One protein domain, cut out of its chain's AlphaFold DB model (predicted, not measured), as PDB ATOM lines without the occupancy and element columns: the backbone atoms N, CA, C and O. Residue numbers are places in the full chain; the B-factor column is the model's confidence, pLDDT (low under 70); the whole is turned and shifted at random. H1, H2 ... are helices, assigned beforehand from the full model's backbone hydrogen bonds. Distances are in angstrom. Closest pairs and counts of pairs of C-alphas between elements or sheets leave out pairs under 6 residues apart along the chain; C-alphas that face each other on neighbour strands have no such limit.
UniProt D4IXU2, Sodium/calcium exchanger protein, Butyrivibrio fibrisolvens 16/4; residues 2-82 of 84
ATOM      1  N   ALA A   2     -42.455 -43.562  61.584       64.56
ATOM      2  CA  ALA A   2     -41.719 -42.535  60.828       64.56
ATOM      3  C   ALA A   2     -40.860 -43.065  59.657       64.56
ATOM      4  O   ALA A   2     -40.951 -42.530  58.560       64.56
ATOM      5  N   ILE A   3     -40.093 -44.148  59.847       66.00
ATOM      6  CA  ILE A   3     -39.239 -44.725  58.782       66.00
ATOM      7  C   ILE A   3     -40.066 -45.192  57.578       66.00
ATOM      8  O   ILE A   3     -39.699 -44.911  56.445       66.00
ATOM      9  N   GLY A   4     -41.201 -45.859  57.816       66.62
ATOM     10  CA  GLY A   4     -42.079 -46.326  56.739       66.62
ATOM     11  C   GLY A   4     -42.684 -45.177  55.932       66.62
ATOM     12  O   GLY A   4     -42.793 -45.291  54.717       66.62
ATOM     13  N   ASN A   5     -42.997 -44.053  56.584       75.25
ATOM     14  CA  ASN A   5     -43.494 -42.864  55.896       75.25
ATOM     15  C   ASN A   5     -42.390 -42.200  55.059       75.25
ATOM     16  O   ASN A   5     -42.595 -41.913  53.889       75.25
ATOM     17  N   VAL A   6     -41.187 -42.035  55.620       74.06
ATOM     18  CA  VAL A   6     -40.042 -41.442  54.905       74.06
ATOM     19  C   VAL A   6     -39.634 -42.290  53.697       74.06
ATOM     20  O   VAL A   6     -39.453 -41.759  52.604       74.06
ATOM     21  N   VAL A   7     -39.526 -43.611  53.869       72.94
ATOM     22  CA  VAL A   7     -39.175 -44.532  52.777       72.94
ATOM     23  C   VAL A   7     -40.300 -44.593  51.739       72.94
ATOM     24  O   VAL A   7     -40.029 -44.492  50.545       72.94
ATOM     25  N   GLY A   8     -41.558 -44.693  52.179       76.56
ATOM     26  CA  GLY A   8     -42.725 -44.755  51.298       76.56
ATOM     27  C   GLY A   8     -42.905 -43.496  50.451       76.56
ATOM     28  O   GLY A   8     -43.075 -43.601  49.238       76.56
ATOM     29  N   SER A   9     -42.791 -42.305  51.051       75.44
ATOM     30  CA  SER A   9     -42.871 -41.035  50.320       75.44
ATOM     31  C   SER A   9     -41.743 -40.875  49.298       75.44
ATOM     32  O   SER A   9     -41.983 -40.327  48.227       75.44
ATOM     33  N   ASN A  10     -40.536 -41.377  49.581       76.81
ATOM     34  CA  ASN A  10     -39.405 -41.280  48.655       76.81
ATOM     35  C   ASN A  10     -39.561 -42.234  47.454       76.81
ATOM     36  O   ASN A  10     -39.400 -41.824  46.307       76.81
ATOM     37  N   ILE A  11     -39.986 -43.482  47.699       78.62
ATOM     38  CA  ILE A  11     -40.301 -44.445  46.628       78.62
ATOM     39  C   ILE A  11     -41.433 -43.916  45.740       78.62
ATOM     40  O   ILE A  11     -41.333 -43.964  44.515       78.62
ATOM     41  N   PHE A  12     -42.497 -43.381  46.346       86.81
ATOM     42  CA  PHE A  12     -43.622 -42.813  45.607       86.81
ATOM     43  C   PHE A  12     -43.205 -41.605  44.760       86.81
ATOM     44  O   PHE A  12     -43.622 -41.498  43.613       86.81
ATOM     45  N   ASN A  13     -42.350 -40.725  45.284       85.62
ATOM     46  CA  ASN A  13     -41.849 -39.567  44.546       85.62
ATOM     47  C   ASN A  13     -41.010 -39.995  43.328       85.62
ATOM     48  O   ASN A  13     -41.265 -39.542  42.216       85.62
ATOM     49  N   ILE A  14     -40.090 -40.950  43.493       78.50
ATOM     50  CA  ILE A  14     -39.285 -41.461  42.373       78.50
ATOM     51  C   ILE A  14     -40.178 -42.124  41.315       78.50
ATOM     52  O   ILE A  14     -40.067 -41.827  40.132       78.50
ATOM     53  N   LEU A  15     -41.095 -43.008  41.702       83.31
ATOM     54  CA  LEU A  15     -41.908 -43.720  40.713       83.31
ATOM     55  C   LEU A  15     -42.942 -42.812  40.042       83.31
ATOM     56  O   LEU A  15     -43.110 -42.873  38.827       83.31
ATOM     57  N   LEU A  16     -43.628 -41.973  40.819       85.19
ATOM     58  CA  LEU A  16     -44.717 -41.153  40.309       85.19
ATOM     59  C   LEU A  16     -44.202 -39.870  39.655       85.19
ATOM     60  O   LEU A  16     -44.569 -39.590  38.523       85.19
ATOM     61  N   ILE A  17     -43.360 -39.088  40.337       83.50
ATOM     62  CA  ILE A  17     -42.928 -37.771  39.845       83.50
ATOM     63  C   ILE A  17     -41.826 -37.930  38.800       83.50
ATOM     64  O   ILE A  17     -41.987 -37.424  37.693       83.50
ATOM     65  N   LEU A  18     -40.739 -38.651  39.103       78.06
ATOM     66  CA  LEU A  18     -39.652 -38.838  38.129       78.06
ATOM     67  C   LEU A  18     -40.115 -39.696  36.941       78.06
ATOM     68  O   LEU A  18     -39.810 -39.363  35.798       78.06
ATOM     69  N   GLY A  19     -40.898 -40.751  37.195       80.00
ATOM     70  CA  GLY A  19     -41.491 -41.583  36.143       80.00
ATOM     71  C   GLY A  19     -42.451 -40.809  35.232       80.00
ATOM     72  O   GLY A  19     -42.324 -40.889  34.011       80.00
ATOM     73  N   ALA A  20     -43.364 -40.006  35.795       84.75
ATOM     74  CA  ALA A  20     -44.247 -39.165  34.986       84.75
ATOM     75  C   ALA A  20     -43.479 -38.061  34.244       84.75
ATOM     76  O   ALA A  20     -43.758 -37.814  33.073       84.75
ATOM     77  N   ALA A  21     -42.487 -37.429  34.879       81.75
ATOM     78  CA  ALA A  21     -41.653 -36.413  34.238       81.75
ATOM     79  C   ALA A  21     -40.889 -36.983  33.035       81.75
ATOM     80  O   ALA A  21     -40.906 -36.370  31.971       81.75
ATOM     81  N   ALA A  22     -40.297 -38.176  33.173       79.75
ATOM     82  CA  ALA A  22     -39.603 -38.868  32.088       79.75
ATOM     83  C   ALA A  22     -40.541 -39.299  30.946       79.75
ATOM     84  O   ALA A  22     -40.114 -39.337  29.793       79.75
ATOM     85  N   ALA A  23     -41.808 -39.610  31.250       81.88
ATOM     86  CA  ALA A  23     -42.819 -39.947  30.247       81.88
ATOM     87  C   ALA A  23     -43.316 -38.720  29.461       81.88
ATOM     88  O   ALA A  23     -43.621 -38.843  28.276       81.88
ATOM     89  N   ILE A  24     -43.407 -37.549  30.105       83.06
ATOM     90  CA  ILE A  24     -43.885 -36.302  29.482       83.06
ATOM     91  C   ILE A  24     -42.762 -35.593  28.716       83.06
ATOM     92  O   ILE A  24     -42.972 -35.137  27.595       83.06
ATOM     93  N   SER A  25     -41.576 -35.489  29.313       73.94
ATOM     94  CA  SER A  25     -40.403 -34.870  28.704       73.94
ATOM     95  C   SER A  25     -39.243 -35.854  28.802       73.94
ATOM     96  O   SER A  25     -38.739 -36.061  29.908       73.94
ATOM     97  N   PRO A  26     -38.791 -36.459  27.687       66.25
ATOM     98  CA  PRO A  26     -37.657 -37.365  27.727       66.25
ATOM     99  C   PRO A  26     -36.443 -36.603  28.256       66.25
ATOM    100  O   PRO A  26     -35.910 -35.700  27.612       66.25
ATOM    101  N   ILE A  27     -36.049 -36.944  29.479       64.00
ATOM    102  CA  ILE A  27     -34.888 -36.368  30.145       64.00
ATOM    103  C   ILE A  27     -33.672 -36.837  29.348       64.00
ATOM    104  O   ILE A  27     -33.400 -38.036  29.267       64.00
ATOM    105  N   THR A  28     -32.954 -35.910  28.718       56.31
ATOM    106  CA  THR A  28     -31.717 -36.224  28.004       56.31
ATOM    107  C   THR A  28     -30.640 -36.577  29.025       56.31
ATOM    108  O   THR A  28     -30.016 -35.722  29.648       56.31
ATOM    109  N   PHE A  29     -30.437 -37.877  29.238       56.66
ATOM    110  CA  PHE A  29     -29.364 -38.389  30.084       56.66
ATOM    111  C   PHE A  29     -28.011 -38.128  29.409       56.66
ATOM    112  O   PHE A  29     -27.558 -38.901  28.569       56.66
ATOM    113  N   MET A  30     -27.351 -37.030  29.777       54.84
ATOM    114  CA  MET A  30     -25.925 -36.854  29.504       54.84
ATOM    115  C   MET A  30     -25.122 -37.800  30.410       54.84
ATOM    116  O   MET A  30     -25.490 -38.010  31.564       54.84
ATOM    117  N   ALA A  31     -24.016 -38.364  29.918       53.16
ATOM    118  CA  ALA A  31     -23.202 -39.346  30.652       53.16
ATOM    119  C   ALA A  31     -22.692 -38.843  32.024       53.16
ATOM    120  O   ALA A  31     -22.475 -39.642  32.932       53.16
ATOM    121  N   VAL A  32     -22.582 -37.522  32.202       51.88
ATOM    122  CA  VAL A  32     -22.301 -36.866  33.492       51.88
ATOM    123  C   VAL A  32     -23.382 -37.180  34.539       51.88
ATOM    124  O   VAL A  32     -23.052 -37.529  35.669       51.88
ATOM    125  N   ASN A  33     -24.660 -37.200  34.151       59.34
ATOM    126  CA  ASN A  33     -25.768 -37.537  35.051       59.34
ATOM    127  C   ASN A  33     -25.771 -39.022  35.444       59.34
ATOM    128  O   ASN A  33     -26.317 -39.381  36.485       59.34
ATOM    129  N   ALA A  34     -25.172 -39.902  34.634       59.81
ATOM    130  CA  ALA A  34     -25.104 -41.330  34.940       59.81
ATOM    131  C   ALA A  34     -24.144 -41.617  36.104       59.81
ATOM    132  O   ALA A  34     -24.454 -42.442  36.961       59.81
ATOM    133  N   ILE A  35     -23.013 -40.907  36.165       62.56
ATOM    134  CA  ILE A  35     -22.051 -41.008  37.274       62.56
ATOM    135  C   ILE A  35     -22.690 -40.485  38.565       62.56
ATOM    136  O   ILE A  35     -22.563 -41.112  39.613       62.56
ATOM    137  N   ASP A  36     -23.458 -39.401  38.475       62.88
ATOM    138  CA  ASP A  36     -24.176 -38.812  39.610       62.88
ATOM    139  C   ASP A  36     -25.239 -39.747  40.162       62.88
ATOM    140  O   ASP A  36     -25.303 -39.977  41.369       62.88
ATOM    141  N   ILE A  37     -26.026 -40.352  39.272       65.75
ATOM    142  CA  ILE A  37     -27.002 -41.376  39.635       65.75
ATOM    143  C   ILE A  37     -26.300 -42.587  40.248       65.75
ATOM    144  O   ILE A  37     -26.775 -43.117  41.247       65.75
ATOM    145  N   MET A  38     -25.150 -43.011  39.721       67.00
ATOM    146  CA  MET A  38     -24.404 -44.151  40.257       67.00
ATOM    147  C   MET A  38     -23.835 -43.868  41.656       67.00
ATOM    148  O   MET A  38     -23.909 -44.731  42.533       67.00
ATOM    149  N   ILE A  39     -23.341 -42.650  41.902       67.75
ATOM    150  CA  ILE A  39     -22.880 -42.192  43.222       67.75
ATOM    151  C   ILE A  39     -24.058 -42.075  44.199       67.75
ATOM    152  O   ILE A  39     -23.959 -42.549  45.332       67.75
ATOM    153  N   LEU A  40     -25.197 -41.522  43.766       67.44
ATOM    154  CA  LEU A  40     -26.429 -41.422  44.562       67.44
ATOM    155  C   LEU A  40     -27.004 -42.795  44.926       67.44
ATOM    156  O   LEU A  40     -27.444 -43.008  46.060       67.44
ATOM    157  N   VAL A  41     -26.979 -43.739  43.986       72.12
ATOM    158  CA  VAL A  41     -27.384 -45.129  44.213       72.12
ATOM    159  C   VAL A  41     -26.413 -45.804  45.179       72.12
ATOM    160  O   VAL A  41     -26.863 -46.444  46.127       72.12
ATOM    161  N   GLY A  42     -25.100 -45.602  45.023       74.75
ATOM    162  CA  GLY A  42     -24.088 -46.101  45.960       74.75
ATOM    163  C   GLY A  42     -24.297 -45.586  47.388       74.75
ATOM    164  O   GLY A  42     -24.301 -46.370  48.337       74.75
ATOM    165  N   PHE A  43     -24.571 -44.289  47.540       68.94
ATOM    166  CA  PHE A  43     -24.920 -43.686  48.828       68.94
ATOM    167  C   PHE A  43     -26.219 -44.253  49.405       68.94
ATOM    168  O   PHE A  43     -26.278 -44.578  50.591       68.94
ATOM    169  N   SER A  44     -27.248 -44.426  48.573       65.56
ATOM    170  CA  SER A  44     -28.527 -45.008  48.992       65.56
ATOM    171  C   SER A  44     -28.373 -46.453  49.468       65.56
ATOM    172  O   SER A  44     -28.960 -46.829  50.479       65.56
ATOM    173  N   VAL A  45     -27.540 -47.253  48.796       73.81
ATOM    174  CA  VAL A  45     -27.228 -48.632  49.201       73.81
ATOM    175  C   VAL A  45     -26.443 -48.654  50.513       73.81
ATOM    176  O   VAL A  45     -26.757 -49.453  51.394       73.81
ATOM    177  N   LEU A  46     -25.475 -47.752  50.695       69.94
ATOM    178  CA  LEU A  46     -24.724 -47.623  51.946       69.94
ATOM    179  C   LEU A  46     -25.660 -47.298  53.123       69.94
ATOM    180  O   LEU A  46     -25.625 -47.962  54.160       69.94
ATOM    181  N   VAL A  47     -26.551 -46.323  52.929       65.44
ATOM    182  CA  VAL A  47     -27.583 -45.928  53.896       65.44
ATOM    183  C   VAL A  47     -28.537 -47.087  54.189       65.44
ATOM    184  O   VAL A  47     -28.872 -47.335  55.350       65.44
ATOM    185  N   TRP A  48     -28.935 -47.842  53.163       67.12
ATOM    186  CA  TRP A  48     -29.799 -49.009  53.314       67.12
ATOM    187  C   TRP A  48     -29.135 -50.119  54.136       67.12
ATOM    188  O   TRP A  48     -29.755 -50.641  55.061       67.12
ATOM    189  N   ILE A  49     -27.856 -50.421  53.888       67.75
ATOM    190  CA  ILE A  49     -27.082 -51.415  54.649       67.75
ATOM    191  C   ILE A  49     -26.918 -50.987  56.115       67.75
ATOM    192  O   ILE A  49     -27.075 -51.810  57.022       67.75
ATOM    193  N   MET A  50     -26.648 -49.703  56.374       63.53
ATOM    194  CA  MET A  50     -26.560 -49.173  57.741       63.53
ATOM    195  C   MET A  50     -27.905 -49.264  58.476       63.53
ATOM    196  O   MET A  50     -27.945 -49.655  59.645       63.53
ATOM    197  N   CYS A  51     -29.005 -48.987  57.775       61.75
ATOM    198  CA  CYS A  51     -30.369 -49.104  58.288       61.75
ATOM    199  C   CYS A  51     -30.758 -50.568  58.572       61.75
ATOM    200  O   CYS A  51     -31.385 -50.866  59.589       61.75
ATOM    201  N   PHE A  52     -30.325 -51.512  57.729       61.03
ATOM    202  CA  PHE A  52     -30.601 -52.940  57.919       61.03
ATOM    203  C   PHE A  52     -29.849 -53.532  59.119       61.03
ATOM    204  O   PHE A  52     -30.371 -54.412  59.807       61.03
ATOM    205  N   LYS A  53     -28.635 -53.037  59.404       57.59
ATOM    206  CA  LYS A  53     -27.812 -53.515  60.525       57.59
ATOM    207  C   LYS A  53     -28.305 -53.061  61.900       57.59
ATOM    208  O   LYS A  53     -28.090 -53.777  62.877       57.59
ATOM    209  N   LYS A  54     -28.971 -51.908  62.005       54.44
ATOM    210  CA  LYS A  54     -29.560 -51.415  63.259       54.44
ATOM    211  C   LYS A  54     -31.045 -51.133  63.057       54.44
ATOM    212  O   LYS A  54     -31.423 -50.066  62.595       54.44
ATOM    213  N   LYS A  55     -31.908 -52.038  63.535       55.97
ATOM    214  CA  LYS A  55     -33.376 -51.846  63.597       55.97
ATOM    215  C   LYS A  55     -33.837 -50.621  64.421       55.97
ATOM    216  O   LYS A  55     -35.034 -50.381  64.523       55.97
ATOM    217  N   ASN A  56     -32.908 -49.852  64.995       54.53
ATOM    218  CA  ASN A  56     -33.139 -48.559  65.624       54.53
ATOM    219  C   ASN A  56     -32.191 -47.529  65.000       54.53
ATOM    220  O   ASN A  56     -31.002 -47.535  65.316       54.53
ATOM    221  N   LEU A  57     -32.721 -46.639  64.152       60.47
ATOM    222  CA  LEU A  57     -32.025 -45.405  63.787       60.47
ATOM    223  C   LEU A  57     -31.947 -44.520  65.033       60.47
ATOM    224  O   LEU A  57     -32.936 -43.911  65.441       60.47
ATOM    225  N   GLY A  58     -30.774 -44.481  65.660       66.94
ATOM    226  CA  GLY A  58     -30.502 -43.552  66.746       66.94
ATOM    227  C   GLY A  58     -30.223 -42.145  66.215       66.94
ATOM    228  O   GLY A  58     -29.940 -41.946  65.035       66.94
ATOM    229  N   ARG A  59     -30.213 -41.149  67.113       71.81
ATOM    230  CA  ARG A  59     -29.788 -39.770  66.787       71.81
ATOM    231  C   ARG A  59     -28.416 -39.725  66.102       71.81
ATOM    232  O   ARG A  59     -28.209 -38.906  65.218       71.81
ATOM    233  N   VAL A  60     -27.509 -40.625  66.483       73.19
ATOM    234  CA  VAL A  60     -26.157 -40.721  65.913       73.19
ATOM    235  C   VAL A  60     -26.192 -41.139  64.442       73.19
ATOM    236  O   VAL A  60     -25.519 -40.518  63.629       73.19
ATOM    237  N   ASP A  61     -27.019 -42.122  64.077       69.88
ATOM    238  CA  ASP A  61     -27.130 -42.577  62.685       69.88
ATOM    239  C   ASP A  61     -27.720 -41.466  61.793       69.88
ATOM    240  O   ASP A  61     -27.251 -41.249  60.679       69.88
ATOM    241  N   GLY A  62     -28.676 -40.688  62.319       68.88
ATOM    242  CA  GLY A  62     -29.216 -39.508  61.634       68.88
ATOM    243  C   GLY A  62     -28.186 -38.392  61.417       68.88
ATOM    244  O   GLY A  62     -28.152 -37.801  60.342       68.88
ATOM    245  N   ILE A  63     -27.311 -38.130  62.398       78.62
ATOM    246  CA  ILE A  63     -26.228 -37.136  62.269       78.62
ATOM    247  C   ILE A  63     -25.211 -37.569  61.209       78.62
ATOM    248  O   ILE A  63     -24.774 -36.740  60.415       78.62
ATOM    249  N   ILE A  64     -24.864 -38.859  61.156       77.44
ATOM    250  CA  ILE A  64     -23.956 -39.399  60.133       77.44
ATOM    251  C   ILE A  64     -24.570 -39.234  58.739       77.44
ATOM    252  O   ILE A  64     -23.899 -38.747  57.833       77.44
ATOM    253  N   MET A  65     -25.854 -39.568  58.570       70.12
ATOM    254  CA  MET A  65     -26.548 -39.375  57.292       70.12
ATOM    255  C   MET A  65     -26.601 -37.900  56.883       70.12
ATOM    256  O   MET A  65     -26.407 -37.582  55.712       70.12
ATOM    257  N   LEU A  66     -26.813 -36.995  57.840       78.25
ATOM    258  CA  LEU A  66     -26.842 -35.557  57.585       78.25
ATOM    259  C   LEU A  66     -25.457 -35.028  57.185       78.25
ATOM    260  O   LEU A  66     -25.355 -34.278  56.219       78.25
ATOM    261  N   LEU A  67     -24.386 -35.468  57.851       81.50
ATOM    262  CA  LEU A  67     -23.006 -35.144  57.465       81.50
ATOM    263  C   LEU A  67     -22.669 -35.649  56.061       81.50
ATOM    264  O   LEU A  67     -22.108 -34.902  55.264       81.50
ATOM    265  N   CYS A  68     -23.047 -36.885  55.735       74.88
ATOM    266  CA  CYS A  68     -22.902 -37.433  54.391       74.88
ATOM    267  C   CYS A  68     -23.650 -36.602  53.343       74.88
ATOM    268  O   CYS A  68     -23.103 -36.321  52.279       74.88
ATOM    269  N   TYR A  69     -24.875 -36.171  53.653       72.50
ATOM    270  CA  TYR A  69     -25.662 -35.318  52.770       72.50
ATOM    271  C   TYR A  69     -25.008 -33.947  52.551       72.50
ATOM    272  O   TYR A  69     -24.909 -33.492  51.416       72.50
ATOM    273  N   VAL A  70     -24.494 -33.315  53.612       81.88
ATOM    274  CA  VAL A  70     -23.770 -32.036  53.516       81.88
ATOM    275  C   VAL A  70     -22.470 -32.186  52.721       81.88
ATOM    276  O   VAL A  70     -22.174 -31.340  51.882       81.88
ATOM    277  N   ALA A  71     -21.714 -33.268  52.929       79.19
ATOM    278  CA  ALA A  71     -20.508 -33.556  52.152       79.19
ATOM    279  C   ALA A  71     -20.822 -33.752  50.660       79.19
ATOM    280  O   ALA A  71     -20.109 -33.231  49.804       79.19
ATOM    281  N   TYR A  72     -21.915 -34.450  50.347       69.88
ATOM    282  CA  TYR A  72     -22.383 -34.616  48.973       69.88
ATOM    283  C   TYR A  72     -22.833 -33.286  48.348       69.88
ATOM    284  O   TYR A  72     -22.474 -32.988  47.212       69.88
ATOM    285  N   LEU A  73     -23.546 -32.447  49.103       75.50
ATOM    286  CA  LEU A  73     -23.905 -31.092  48.677       75.50
ATOM    287  C   LEU A  73     -22.669 -30.239  48.386       75.50
ATOM    288  O   LEU A  73     -22.621 -29.578  47.355       75.50
ATOM    289  N   ALA A  74     -21.657 -30.276  49.255       80.69
ATOM    290  CA  ALA A  74     -20.402 -29.565  49.031       80.69
ATOM    291  C   ALA A  74     -19.686 -30.066  47.768       80.69
ATOM    292  O   ALA A  74     -19.208 -29.256  46.980       80.69
ATOM    293  N   TYR A  75     -19.668 -31.382  47.536       75.62
ATOM    294  CA  TYR A  75     -19.111 -31.967  46.314       75.62
ATOM    295  C   TYR A  75     -19.845 -31.490  45.055       75.62
ATOM    296  O   TYR A  75     -19.193 -31.103  44.086       75.62
ATOM    297  N   ILE A  76     -21.183 -31.454  45.077       70.88
ATOM    298  CA  ILE A  76     -21.976 -30.891  43.975       70.88
ATOM    299  C   ILE A  76     -21.629 -29.420  43.775       70.88
ATOM    300  O   ILE A  76     -21.321 -29.035  42.659       70.88
ATOM    301  N   ILE A  77     -21.631 -28.605  44.831       77.44
ATOM    302  CA  ILE A  77     -21.365 -27.164  44.717       77.44
ATOM    303  C   ILE A  77     -19.969 -26.901  44.141       77.44
ATOM    304  O   ILE A  77     -19.818 -26.015  43.308       77.44
ATOM    305  N   VAL A  78     -18.954 -27.671  44.540       77.19
ATOM    306  CA  VAL A  78     -17.591 -27.539  43.998       77.19
ATOM    307  C   VAL A  78     -17.529 -27.959  42.527       77.19
ATOM    308  O   VAL A  78     -16.850 -27.304  41.738       77.19
ATOM    309  N   ARG A  79     -18.244 -29.023  42.148       69.38
ATOM    310  CA  ARG A  79     -18.239 -29.551  40.778       69.38
ATOM    311  C   ARG A  79     -19.076 -28.723  39.798       69.38
ATOM    312  O   ARG A  79     -18.621 -28.486  38.688       69.38
ATOM    313  N   ASP A  80     -20.269 -28.283  40.193       64.19
ATOM    314  CA  ASP A  80     -21.169 -27.455  39.373       64.19
ATOM    315  C   ASP A  80     -20.758 -25.971  39.394       64.19
ATOM    316  O   ASP A  80     -20.951 -25.247  38.423       64.19
ATOM    317  N   GLY A  81     -20.139 -25.511  40.488       57.41
ATOM    318  CA  GLY A  81     -19.691 -24.129  40.677       57.41
ATOM    319  C   GLY A  81     -18.434 -23.730  39.898       57.41
ATOM    320  O   GLY A  81     -17.969 -22.604  40.062       57.41
ATOM    321  N   GLY A  82     -17.873 -24.613  39.063       51.69
ATOM    322  CA  GLY A  82     -16.742 -24.279  38.194       51.69
ATOM    323  C   GLY A  82     -15.431 -24.010  38.938       51.69
ATOM    324  O   GLY A  82     -14.679 -23.119  38.549       51.69
TER     325      GLY A  82
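This is residues 2 to 82 of the 84 residues of the protein "Sodium/calcium exchanger protein" of Butyrivibrio fibrisolvens 16/4 (UniProt D4IXU2). Three long helices run back and forth, each reversing the course of the one before, in a loose, open arrangement. H2 and H3 lie side by side, while H1 is set off from both across an empty gap, joined to H2 by its link. The printed part has 81 residues with three named helices, in the order H1, H2, H3, and no named strand; the class is all helix. The whole is loose, with a radius of gyration of the C-alphas of 15.1 A, and flat, spanning 40 by 32 by 16 A.

H1 is residues 2 to 24, 32.0 A from first to last C-alpha, beginning with C-alpha 2 at (-41.719, -42.535, 60.828). H2 is residues 31 to 53, 33.4 A long, with C-alpha 31 at (-23.202, -39.346, 30.652). H3 is residues 59 to 80, 31.3 A long, ending with C-alpha 80 at (-21.169, -27.455, 39.373).

H1 and H2 are apart, and H1 and H3 are apart. Residues 4 to 17 and 19 to 24 of H1 stand free. H2 and H3 are close but not clearly touching, with 1 pair of C-alphas within 8 A, the closest being those of Val 47 and Met 65 at 7.5 A. Their lines stand at a shallow tilt of 7 degrees and run opposite ways. In H1 and H3 every O i to N i+4 pair is within hydrogen-bond range; in H2, 18 of 19 are.

The two C-alphas farthest apart, those of Lys 55 and Gly 82, are 41.0 A apart. The printed part has no cut. The link from H1 to H2 is short, with 6 residues, and that from H2 to H3 is tight, with 5. The mean pLDDT of the printed part is 70.3; 40 residues are under 70, among them residues 26 to 40 and 46 to 58.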